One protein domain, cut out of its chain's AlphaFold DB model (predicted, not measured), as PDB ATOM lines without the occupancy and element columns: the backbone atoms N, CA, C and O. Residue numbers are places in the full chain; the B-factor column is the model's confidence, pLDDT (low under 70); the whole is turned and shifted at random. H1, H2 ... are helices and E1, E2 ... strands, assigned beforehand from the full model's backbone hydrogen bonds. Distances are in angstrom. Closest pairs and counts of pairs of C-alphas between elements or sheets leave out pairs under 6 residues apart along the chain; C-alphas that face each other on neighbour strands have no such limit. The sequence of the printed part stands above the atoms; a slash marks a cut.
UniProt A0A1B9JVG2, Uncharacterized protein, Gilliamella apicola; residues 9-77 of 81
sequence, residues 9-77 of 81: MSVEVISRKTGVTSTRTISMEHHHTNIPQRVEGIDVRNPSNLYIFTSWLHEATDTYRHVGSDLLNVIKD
ATOM      1  N   MET A   9     -43.000  56.713   1.727       93.44
ATOM      2  CA  MET A   9     -43.034  57.298   0.392       93.44
ATOM      3  C   MET A   9     -44.244  56.763  -0.378       93.44
ATOM      4  O   MET A   9     -44.659  55.615  -0.194       93.44
ATOM      5  N   SER A  10     -44.815  57.605  -1.236       96.50
ATOM      6  CA  SER A  10     -45.856  57.215  -2.187       96.50
ATOM      7  C   SER A  10     -45.219  56.998  -3.550       96.50
ATOM      8  O   SER A  10     -44.500  57.864  -4.049       96.50
ATOM      9  N   VAL A  11     -45.471  55.840  -4.144       97.12
ATOM     10  CA  VAL A  11     -44.774  55.349  -5.333       97.12
ATOM     11  C   VAL A  11     -45.754  54.726  -6.306       97.12
ATOM     12  O   VAL A  11     -46.732  54.097  -5.905       97.12
ATOM     13  N   GLU A  12     -45.462  54.868  -7.587       98.19
ATOM     14  CA  GLU A  12     -46.089  54.093  -8.644       98.19
ATOM     15  C   GLU A  12     -45.217  52.878  -8.951       98.19
ATOM     16  O   GLU A  12     -44.004  53.000  -9.151       98.19
ATOM     17  N   VAL A  13     -45.830  51.698  -8.970       98.38
ATOM     18  CA  VAL A  13     -45.125  50.433  -9.177       98.38
ATOM     19  C   VAL A  13     -45.859  49.564 -10.180       98.38
ATOM     20  O   VAL A  13     -47.088  49.595 -10.236       98.38
ATOM     21  N   ILE A  14     -45.123  48.721 -10.900       98.44
ATOM     22  CA  ILE A  14     -45.690  47.669 -11.747       98.44
ATOM     23  C   ILE A  14     -45.472  46.303 -11.107       98.44
ATOM     24  O   ILE A  14     -44.360  45.929 -10.748       98.44
ATOM     25  N   SER A  15     -46.546  45.536 -10.940       98.00
ATOM     26  CA  SER A  15     -46.465  44.159 -10.447       98.00
ATOM     27  C   SER A  15     -45.741  43.275 -11.462       98.00
ATOM     28  O   SER A  15     -46.232  43.099 -12.576       98.00
ATOM     29  N   ARG A  16     -44.633  42.631 -11.067       97.62
ATOM     30  CA  ARG A  16     -43.910  41.689 -11.946       97.62
ATOM     31  C   ARG A  16     -44.758  40.470 -12.312       97.62
ATOM     32  O   ARG A  16     -44.551  39.855 -13.349       97.62
ATOM     33  N   LYS A  17     -45.721  40.114 -11.454       97.31
ATOM     34  CA  LYS A  17     -46.601  38.955 -11.658       97.31
ATOM     35  C   LYS A  17     -47.731  39.238 -12.647       97.31
ATOM     36  O   LYS A  17     -48.125  38.342 -13.382       97.31
ATOM     37  N   THR A  18     -48.309  40.436 -12.601       97.69
ATOM     38  CA  THR A  18     -49.552  40.747 -13.332       97.69
ATOM     39  C   THR A  18     -49.386  41.822 -14.398       97.69
ATOM     40  O   THR A  18     -50.305  42.013 -15.184       97.69
ATOM     41  N   GLY A  19     -48.266  42.548 -14.416       97.94
ATOM     42  CA  GLY A  19     -48.049  43.695 -15.303       97.94
ATOM     43  C   GLY A  19     -48.934  44.907 -14.988       97.94
ATOM     44  O   GLY A  19     -48.958  45.861 -15.755       97.94
ATOM     45  N   VAL A  20     -49.681  44.878 -13.879       98.44
ATOM     46  CA  VAL A  20     -50.606  45.955 -13.502       98.44
ATOM     47  C   VAL A  20     -49.866  47.012 -12.692       98.44
ATOM     48  O   VAL A  20     -49.194  46.684 -11.707       98.44
ATOM     49  N   THR A  21     -50.038  48.268 -13.091       98.44
ATOM     50  CA  THR A  21     -49.535  49.433 -12.365       98.44
ATOM     51  C   THR A  21     -50.454  49.800 -11.204       98.44
ATOM     52  O   THR A  21     -51.677  49.700 -11.303       98.44
ATOM     53  N   SER A  22     -49.877  50.222 -10.082       97.88
ATOM     54  CA  SER A  22     -50.631  50.703  -8.926       97.88
ATOM     55  C   SER A  22     -49.830  51.705  -8.104       97.88
ATOM     56  O   SER A  22     -48.602  51.626  -8.043       97.88
ATOM     57  N   THR A  23     -50.536  52.598  -7.417       98.12
ATOM     58  CA  THR A  23     -49.944  53.459  -6.393       98.12
ATOM     59  C   THR A  23     -49.875  52.717  -5.065       98.12
ATOM     60  O   THR A  23     -50.858  52.114  -4.624       98.12
ATOM     61  N   ARG A  24     -48.723  52.778  -4.403       95.44
ATOM     62  CA  ARG A  24     -48.500  52.187  -3.085       95.44
ATOM     63  C   ARG A  24     -47.828  53.177  -2.152       95.44
ATOM     64  O   ARG A  24     -46.953  53.930  -2.561       95.44
ATOM     65  N   THR A  25     -48.198  53.105  -0.882       94.94
ATOM     66  CA  THR A  25     -47.437  53.728   0.201       94.94
ATOM     67  C   THR A  25     -46.520  52.674   0.790       94.94
ATOM     68  O   THR A  25     -46.997  51.656   1.299       94.94
ATOM     69  N   ILE A  26     -45.215  52.898   0.715       93.94
ATOM     70  CA  ILE A  26     -44.213  51.987   1.266       93.94
ATOM     71  C   ILE A  26     -43.438  52.683   2.378       93.94
ATOM     72  O   ILE A  26     -43.292  53.902   2.379       93.94
ATOM     73  N   SER A  27     -42.977  51.900   3.349       94.06
ATOM     74  CA  SER A  27     -42.160  52.406   4.454       94.06
ATOM     75  C   SER A  27     -40.690  52.135   4.167       94.06
ATOM     76  O   SER A  27     -40.367  51.103   3.579       94.06
ATOM     77  N   MET A  28     -39.815  53.035   4.606       94.00
ATOM     78  CA  MET A  28     -38.374  52.787   4.584       94.00
ATOM     79  C   MET A  28     -38.015  51.610   5.499       94.00
ATOM     80  O   MET A  28     -38.681  51.362   6.508       94.00
ATOM     81  N   GLU A  29     -36.953  50.896   5.145       93.31
ATOM     82  CA  GLU A  29     -36.493  49.687   5.824       93.31
ATOM     83  C   GLU A  29     -35.122  49.912   6.475       93.31
ATOM     84  O   GLU A  29     -34.335  50.746   6.030       93.31
ATOM     85  N   HIS A  30     -34.821  49.143   7.524       92.38
ATOM     86  CA  HIS A  30     -33.460  49.012   8.037       92.38
ATOM     87  C   HIS A  30     -32.826  47.728   7.510       92.38
ATOM     88  O   HIS A  30     -33.448  46.665   7.542       92.38
ATOM     89  N   HIS A  31     -31.568  47.821   7.098       92.25
ATOM     90  CA  HIS A  31     -30.744  46.686   6.719       92.25
ATOM     91  C   HIS A  31     -29.555  46.554   7.675       92.25
ATOM     92  O   HIS A  31     -28.874  47.540   7.956       92.25
ATOM     93  N   HIS A  32     -29.324  45.333   8.168       91.94
ATOM     94  CA  HIS A  32     -28.168  45.016   9.003       91.94
ATOM     95  C   HIS A  32     -26.999  44.601   8.114       91.94
ATOM     96  O   HIS A  32     -27.101  43.581   7.436       91.94
ATOM     97  N   THR A  33     -25.899  45.350   8.125       87.19
ATOM     98  CA  THR A  33     -24.803  45.134   7.164       87.19
ATOM     99  C   THR A  33     -23.840  44.026   7.562       87.19
ATOM    100  O   THR A  33     -23.474  43.206   6.723       87.19
ATOM    101  N   ASN A  34     -23.415  43.993   8.825       87.81
ATOM    102  CA  ASN A  34     -22.340  43.110   9.283       87.81
ATOM    103  C   ASN A  34     -22.854  42.039  10.246       87.81
ATOM    104  O   ASN A  34     -22.520  40.862  10.118       87.81
ATOM    105  N   ILE A  35     -23.670  42.449  11.219       88.75
ATOM    106  CA  ILE A  35     -24.215  41.568  12.251       88.75
ATOM    107  C   ILE A  35     -25.713  41.421  11.995       88.75
ATOM    108  O   ILE A  35     -26.469  42.362  12.250       88.75
ATOM    109  N   PRO A  36     -26.173  40.269  11.489       86.81
ATOM    110  CA  PRO A  36     -27.569  40.111  11.137       86.81
ATOM    111  C   PRO A  36     -28.450  40.058  12.385       86.81
ATOM    112  O   PRO A  36     -28.126  39.348  13.334       86.81
ATOM    113  N   GLN A  37     -29.627  40.687  12.291       86.81
ATOM    114  CA  GLN A  37     -30.889  40.282  12.923       86.81
ATOM    115  C   GLN A  37     -30.781  39.274  14.081       86.81
ATOM    116  O   GLN A  37     -30.724  39.587  15.266       86.81
ATOM    117  N   ARG A  38     -30.768  38.015  13.638       87.88
ATOM    118  CA  ARG A  38     -30.877  36.776  14.415       87.88
ATOM    119  C   ARG A  38     -29.739  36.498  15.400       87.88
ATOM    120  O   ARG A  38     -29.857  35.553  16.167       87.88
ATOM    121  N   VAL A  39     -28.620  37.218  15.313       86.12
ATOM    122  CA  VAL A  39     -27.465  36.998  16.202       86.12
ATOM    123  C   VAL A  39     -27.720  37.592  17.590       86.12
ATOM    124  O   VAL A  39     -27.118  37.124  18.551       86.12
ATOM    125  N   GLU A  40     -28.672  38.530  17.705       82.81
ATOM    126  CA  GLU A  40     -28.999  39.255  18.939       82.81
ATOM    127  C   GLU A  40     -27.778  39.983  19.557       82.81
ATOM    128  O   GLU A  40     -26.650  39.912  19.072       82.81
ATOM    129  N   GLY A  41     -28.002  40.752  20.627       85.94
ATOM    130  CA  GLY A  41     -26.941  41.465  21.350       85.94
ATOM    131  C   GLY A  41     -26.863  42.967  21.069       85.94
ATOM    132  O   GLY A  41     -27.599  43.523  20.252       85.94
ATOM    133  N   ILE A  42     -25.994  43.651  21.817       84.12
ATOM    134  CA  ILE A  42     -25.935  45.121  21.827       84.12
ATOM    135  C   ILE A  42     -25.425  45.692  20.500       84.12
ATOM    136  O   ILE A  42     -25.942  46.707  20.030       84.12
ATOM    137  N   ASP A  43     -24.498  44.990  19.849       87.31
ATOM    138  CA  ASP A  43     -23.882  45.441  18.602       87.31
ATOM    139  C   ASP A  43     -24.812  45.305  17.389       87.31
ATOM    140  O   ASP A  43     -24.678  46.060  16.430       87.31
ATOM    141  N   VAL A  44     -25.825  44.428  17.448       88.88
ATOM    142  CA  VAL A  44     -26.860  44.324  16.400       88.88
ATOM    143  C   VAL A  44     -27.597  45.651  16.234       88.88
ATOM    144  O   VAL A  44     -27.888  46.062  15.114       88.88
ATOM    145  N   ARG A  45     -27.842  46.353  17.348       87.25
ATOM    146  CA  ARG A  45     -28.558  47.638  17.390       87.25
ATOM    147  C   ARG A  45     -27.643  48.844  17.190       87.25
ATOM    148  O   ARG A  45     -28.117  49.977  17.260       87.25
ATOM    149  N   ASN A  46     -26.345  48.622  16.991       90.88
ATOM    150  CA  ASN A  46     -25.400  49.705  16.783       90.88
ATOM    151  C   ASN A  46     -25.759  50.443  15.477       90.88
ATOM    152  O   ASN A  46     -25.886  49.790  14.441       90.88
ATOM    153  N   PRO A  47     -25.891  51.783  15.481       89.69
ATOM    154  CA  PRO A  47     -26.198  52.544  14.271       89.69
ATOM    155  C   PRO A  47     -25.230  52.281  13.111       89.69
ATOM    156  O   PRO A  47     -25.644  52.303  11.961       89.69
ATOM    157  N   SER A  48     -23.960  51.970  13.394       91.19
ATOM    158  CA  SER A  48     -22.972  51.617  12.359       91.19
ATOM    159  C   SER A  48     -23.268  50.300  11.629       91.19
ATOM    160  O   SER A  48     -22.745  50.064  10.541       91.19
ATOM    161  N   ASN A  49     -24.112  49.450  12.214       92.31
ATOM    162  CA  ASN A  49     -24.571  48.195  11.637       92.31
ATOM    163  C   ASN A  49     -25.918  48.348  10.908       92.31
ATOM    164  O   ASN A  49     -26.397  47.373  10.342       92.31
ATOM    165  N   LEU A  50     -26.537  49.536  10.918       91.75
ATOM    166  CA  LEU A  50     -27.867  49.784  10.360       91.75
ATOM    167  C   LEU A  50     -27.808  50.799   9.218       91.75
ATOM    168  O   LEU A  50     -27.350  51.925   9.392       91.75
ATOM    169  N   TYR A  51     -28.345  50.419   8.063       92.62
ATOM    170  CA  TYR A  51     -28.523  51.309   6.918       92.62
ATOM    171  C   TYR A  51     -30.001  51.462   6.569       92.62
ATOM    172  O   TYR A  51     -30.781  50.522   6.706       92.62
ATOM    173  N   ILE A  52     -30.380  52.655   6.109       92.00
ATOM    174  CA  ILE A  52     -31.746  52.962   5.671       92.00
ATOM    175  C   ILE A  52     -31.872  52.620   4.193       92.00
ATOM    176  O   ILE A  52     -31.215  53.241   3.359       92.00
ATOM    177  N   PHE A  53     -32.727  51.658   3.871       94.25
ATOM    178  CA  PHE A  53     -32.945  51.162   2.519       94.25
ATOM    179  C   PHE A  53     -34.389  51.400   2.068       94.25
ATOM    180  O   PHE A  53     -35.327  51.406   2.866       94.25
ATOM    181  N   THR A  54     -34.579  51.545   0.759       94.31
ATOM    182  CA  THR A  54     -35.884  51.285   0.142       94.31
ATOM    183  C   THR A  54     -36.085  49.776   0.016       94.31
ATOM    184  O   THR A  54     -35.114  49.015  -0.019       94.31
ATOM    185  N   SER A  55     -37.332  49.323  -0.130       95.00
ATOM    186  CA  SER A  55     -37.612  47.899  -0.352       95.00
ATOM    187  C   SER A  55     -36.855  47.332  -1.564       95.00
ATOM    188  O   SER A  55     -36.402  46.191  -1.518       95.00
ATOM    189  N   TRP A  56     -36.660  48.130  -2.623       96.31
ATOM    190  CA  TRP A  56     -35.910  47.716  -3.817       96.31
ATOM    191  C   TRP A  56     -34.409  47.638  -3.601       96.31
ATOM    192  O   TRP A  56     -33.785  46.706  -4.093       96.31
ATOM    193  N   LEU A  57     -33.819  48.580  -2.858       95.31
ATOM    194  CA  LEU A  57     -32.398  48.490  -2.525       95.31
ATOM    195  C   LEU A  57     -32.129  47.270  -1.636       95.31
ATOM    196  O   LEU A  57     -31.111  46.596  -1.794       95.31
ATOM    197  N   HIS A  58     -33.072  46.948  -0.750       95.12
ATOM    198  CA  HIS A  58     -32.996  45.737   0.054       95.12
ATOM    199  C   HIS A  58     -33.076  44.473  -0.804       95.12
ATOM    200  O   HIS A  58     -32.225  43.607  -0.654       95.12
ATOM    201  N   GLU A  59     -34.015  44.394  -1.750       95.56
ATOM    202  CA  GLU A  59     -34.069  43.300  -2.737       95.56
ATOM    203  C   GLU A  59     -32.796  43.207  -3.594       95.56
ATOM    204  O   GLU A  59     -32.319  42.111  -3.867       95.56
ATOM    205  N   ALA A  60     -32.199  44.334  -3.986       94.75
ATOM    206  CA  ALA A  60     -30.955  44.333  -4.757       94.75
ATOM    207  C   ALA A  60     -29.744  43.815  -3.955       94.75
ATOM    208  O   ALA A  60     -28.760  43.381  -4.550       94.75
ATOM    209  N   THR A  61     -29.811  43.872  -2.621       92.69
ATOM    210  CA  THR A  61     -28.718  43.480  -1.717       92.69
ATOM    211  C   THR A  61     -28.911  42.074  -1.141       92.69
ATOM    212  O   THR A  61     -27.936  41.355  -0.937       92.69
ATOM    213  N   ASP A  62     -30.156  41.667  -0.882       89.25
ATOM    214  CA  ASP A  62     -30.515  40.372  -0.300       89.25
ATOM    215  C   ASP A  62     -31.274  39.510  -1.318       89.25
ATOM    216  O   ASP A  62     -32.433  39.765  -1.643       89.25
ATOM    217  N   THR A  63     -30.636  38.424  -1.763       88.44
ATOM    218  CA  THR A  63     -31.187  37.481  -2.750       88.44
ATOM    219  C   THR A  63     -32.475  36.781  -2.317       88.44
ATOM    220  O   THR A  63     -33.145  36.195  -3.162       88.44
ATOM    221  N   TYR A  64     -32.820  36.803  -1.027       90.00
ATOM    222  CA  TYR A  64     -34.055  36.218  -0.496       90.00
ATOM    223  C   TYR A  64     -35.177  37.250  -0.313       90.00
ATOM    224  O   TYR A  64     -36.318  36.885  -0.009       90.00
ATOM    225  N   ARG A  65     -34.881  38.543  -0.484       91.75
ATOM    226  CA  ARG A  65     -35.859  39.625  -0.393       91.75
ATOM    227  C   ARG A  65     -36.437  39.893  -1.776       91.75
ATOM    228  O   ARG A  65     -35.724  40.260  -2.697       91.75
ATOM    229  N   HIS A  66     -37.756  39.777  -1.903       94.50
ATOM    230  CA  HIS A  66     -38.453  40.056  -3.158       94.50
ATOM    231  C   HIS A  66     -39.583  41.054  -2.939       94.50
ATOM    232  O   HIS A  66     -40.540  40.759  -2.218       94.50
ATOM    233  N   VAL A  67     -39.500  42.228  -3.572       95.88
ATOM    234  CA  VAL A  67     -40.580  43.230  -3.512       95.88
ATOM    235  C   VAL A  67     -41.771  42.783  -4.362       95.88
ATOM    236  O   VAL A  67     -42.925  43.050  -4.025       95.88
ATOM    237  N   GLY A  68     -41.502  42.069  -5.461       96.19
ATOM    238  CA  GLY A  68     -42.520  41.547  -6.382       96.19
ATOM    239  C   GLY A  68     -43.108  42.590  -7.342       96.19
ATOM    240  O   GLY A  68     -43.993  42.270  -8.138       96.19
ATOM    241  N   SER A  69     -42.608  43.823  -7.302       97.31
ATOM    242  CA  SER A  69     -42.978  44.913  -8.202       97.31
ATOM    243  C   SER A  69     -41.768  45.781  -8.505       97.31
ATOM    244  O   SER A  69     -40.922  45.947  -7.628       97.31
ATOM    245  N   ASP A  70     -41.721  46.388  -9.684       97.81
ATOM    246  CA  ASP A  70     -40.691  47.362 -10.045       97.81
ATOM    247  C   ASP A  70     -41.178  48.784  -9.783       97.81
ATOM    248  O   ASP A  70     -42.351  49.099 -10.005       97.81
ATOM    249  N   LEU A  71     -40.279  49.630  -9.281       97.06
ATOM    250  CA  LEU A  71     -40.537  51.053  -9.100       97.06
ATOM    251  C   LEU A  71     -40.581  51.730 -10.470       97.06
ATOM    252  O   LEU A  71     -39.617  51.649 -11.226       97.06
ATOM    253  N   LEU A  72     -41.683  52.418 -10.764       97.44
ATOM    254  CA  LEU A  72     -41.814  53.226 -11.975       97.44
ATOM    255  C   LEU A  72     -41.574  54.706 -11.685       97.44
ATOM    256  O   LEU A  72     -40.850  55.366 -12.425       97.44
ATOM    257  N   ASN A  73     -42.177  55.223 -10.613       97.00
ATOM    258  CA  ASN A  73     -42.095  56.636 -10.270       97.00
ATOM    259  C   ASN A  73     -42.244  56.875  -8.759       97.00
ATOM    260  O   ASN A  73     -42.963  56.148  -8.069       97.00
ATOM    261  N   VAL A  74     -41.609  57.933  -8.253       95.94
ATOM    262  CA  VAL A  74     -41.792  58.425  -6.881       95.94
ATOM    263  C   VAL A  74     -42.756  59.606  -6.920       95.94
ATOM    264  O   VAL A  74     -42.450  60.652  -7.480       95.94
ATOM    265  N   ILE A  75     -43.939  59.433  -6.331       95.94
ATOM    266  CA  ILE A  75     -44.999  60.454  -6.303       95.94
ATOM    267  C   ILE A  75     -44.788  61.410  -5.125       95.94
ATOM    268  O   ILE A  75     -44.965  62.619  -5.260       95.94
ATOM    269  N   LYS A  76     -44.427  60.868  -3.957       93.25
ATOM    270  CA  LYS A  76     -44.092  61.633  -2.753       93.25
ATOM    271  C   LYS A  76     -42.914  60.968  -2.058       93.25
ATOM    272  O   LYS A  76     -43.037  59.813  -1.652       93.25
ATOM    273  N   ASP A  77     -41.813  61.696  -1.930       88.81
ATOM    274  CA  ASP A  77     -40.618  61.228  -1.230       88.81
ATOM    275  C   ASP A  77     -40.688  61.520   0.281       88.81
ATOM    276  O   ASP A  77     -41.580  62.235   0.747       88.81
TER     277      ASP A  77
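This is residues 9 to 77 of the 81 residues of an uncharacterized protein of Gilliamella apicola (UniProt A0A1B9JVG2). A strongly twisted three-stranded sheet, E2 - E1 - E5, makes one end of an elongated model, and its edge strand E2 runs on into the two-stranded hairpin E3 and E4. The short helix H1 lies near the bend between the two sheets, and the unnamed link of residues 33 to 49 makes the far end. The printed part has 69 residues, in the order E1 E2 E3 E4 H1 E5; both sheets are antiparallel and the class is mostly strand. It is loose, with a radius of gyration of the C-alphas of 14.3 A, and spans 42 by 24 by 14 A, only just elongated.

Start at E1, residues 9 to 15, the inner strand; it forms a hairpin with E2, residues 21 to 27, where N 11 and O 24 are 2.9 A apart. On to E3, residues 29 to 32: E2 runs on into it at 59 degrees. E3 pairs with E4, residues 50 to 53, where N 31 and O 51 are 2.8 A apart. Next comes H1, residues 55 to 61, with every O i to N i+4 pair within hydrogen-bond range; its closest C-alpha pair with E3 is Glu 29 and Ser 55, 6.5 A. E5, residues 69 to 76, is antiparallel to E1, with N 12 and O 73 2.8 A apart. H1 only grazes this three-stranded sheet, with residues 55 to 56.

Find C-alpha 9 at (-43.034, 57.298, 0.392); from there E1 runs 17.4 A. E2 covers 18.6 A. E5 bends by 70 degrees at residue 72 and ends at C-alpha 76, (-44.092, 61.633, -2.753).

Look at Gly 19 and Ile 42, whose C-alphas are the farthest apart, 43.2 A. The link from E3 to E4 is long, the printed part has no cut, and no printed residue is under 70 in pLDDT.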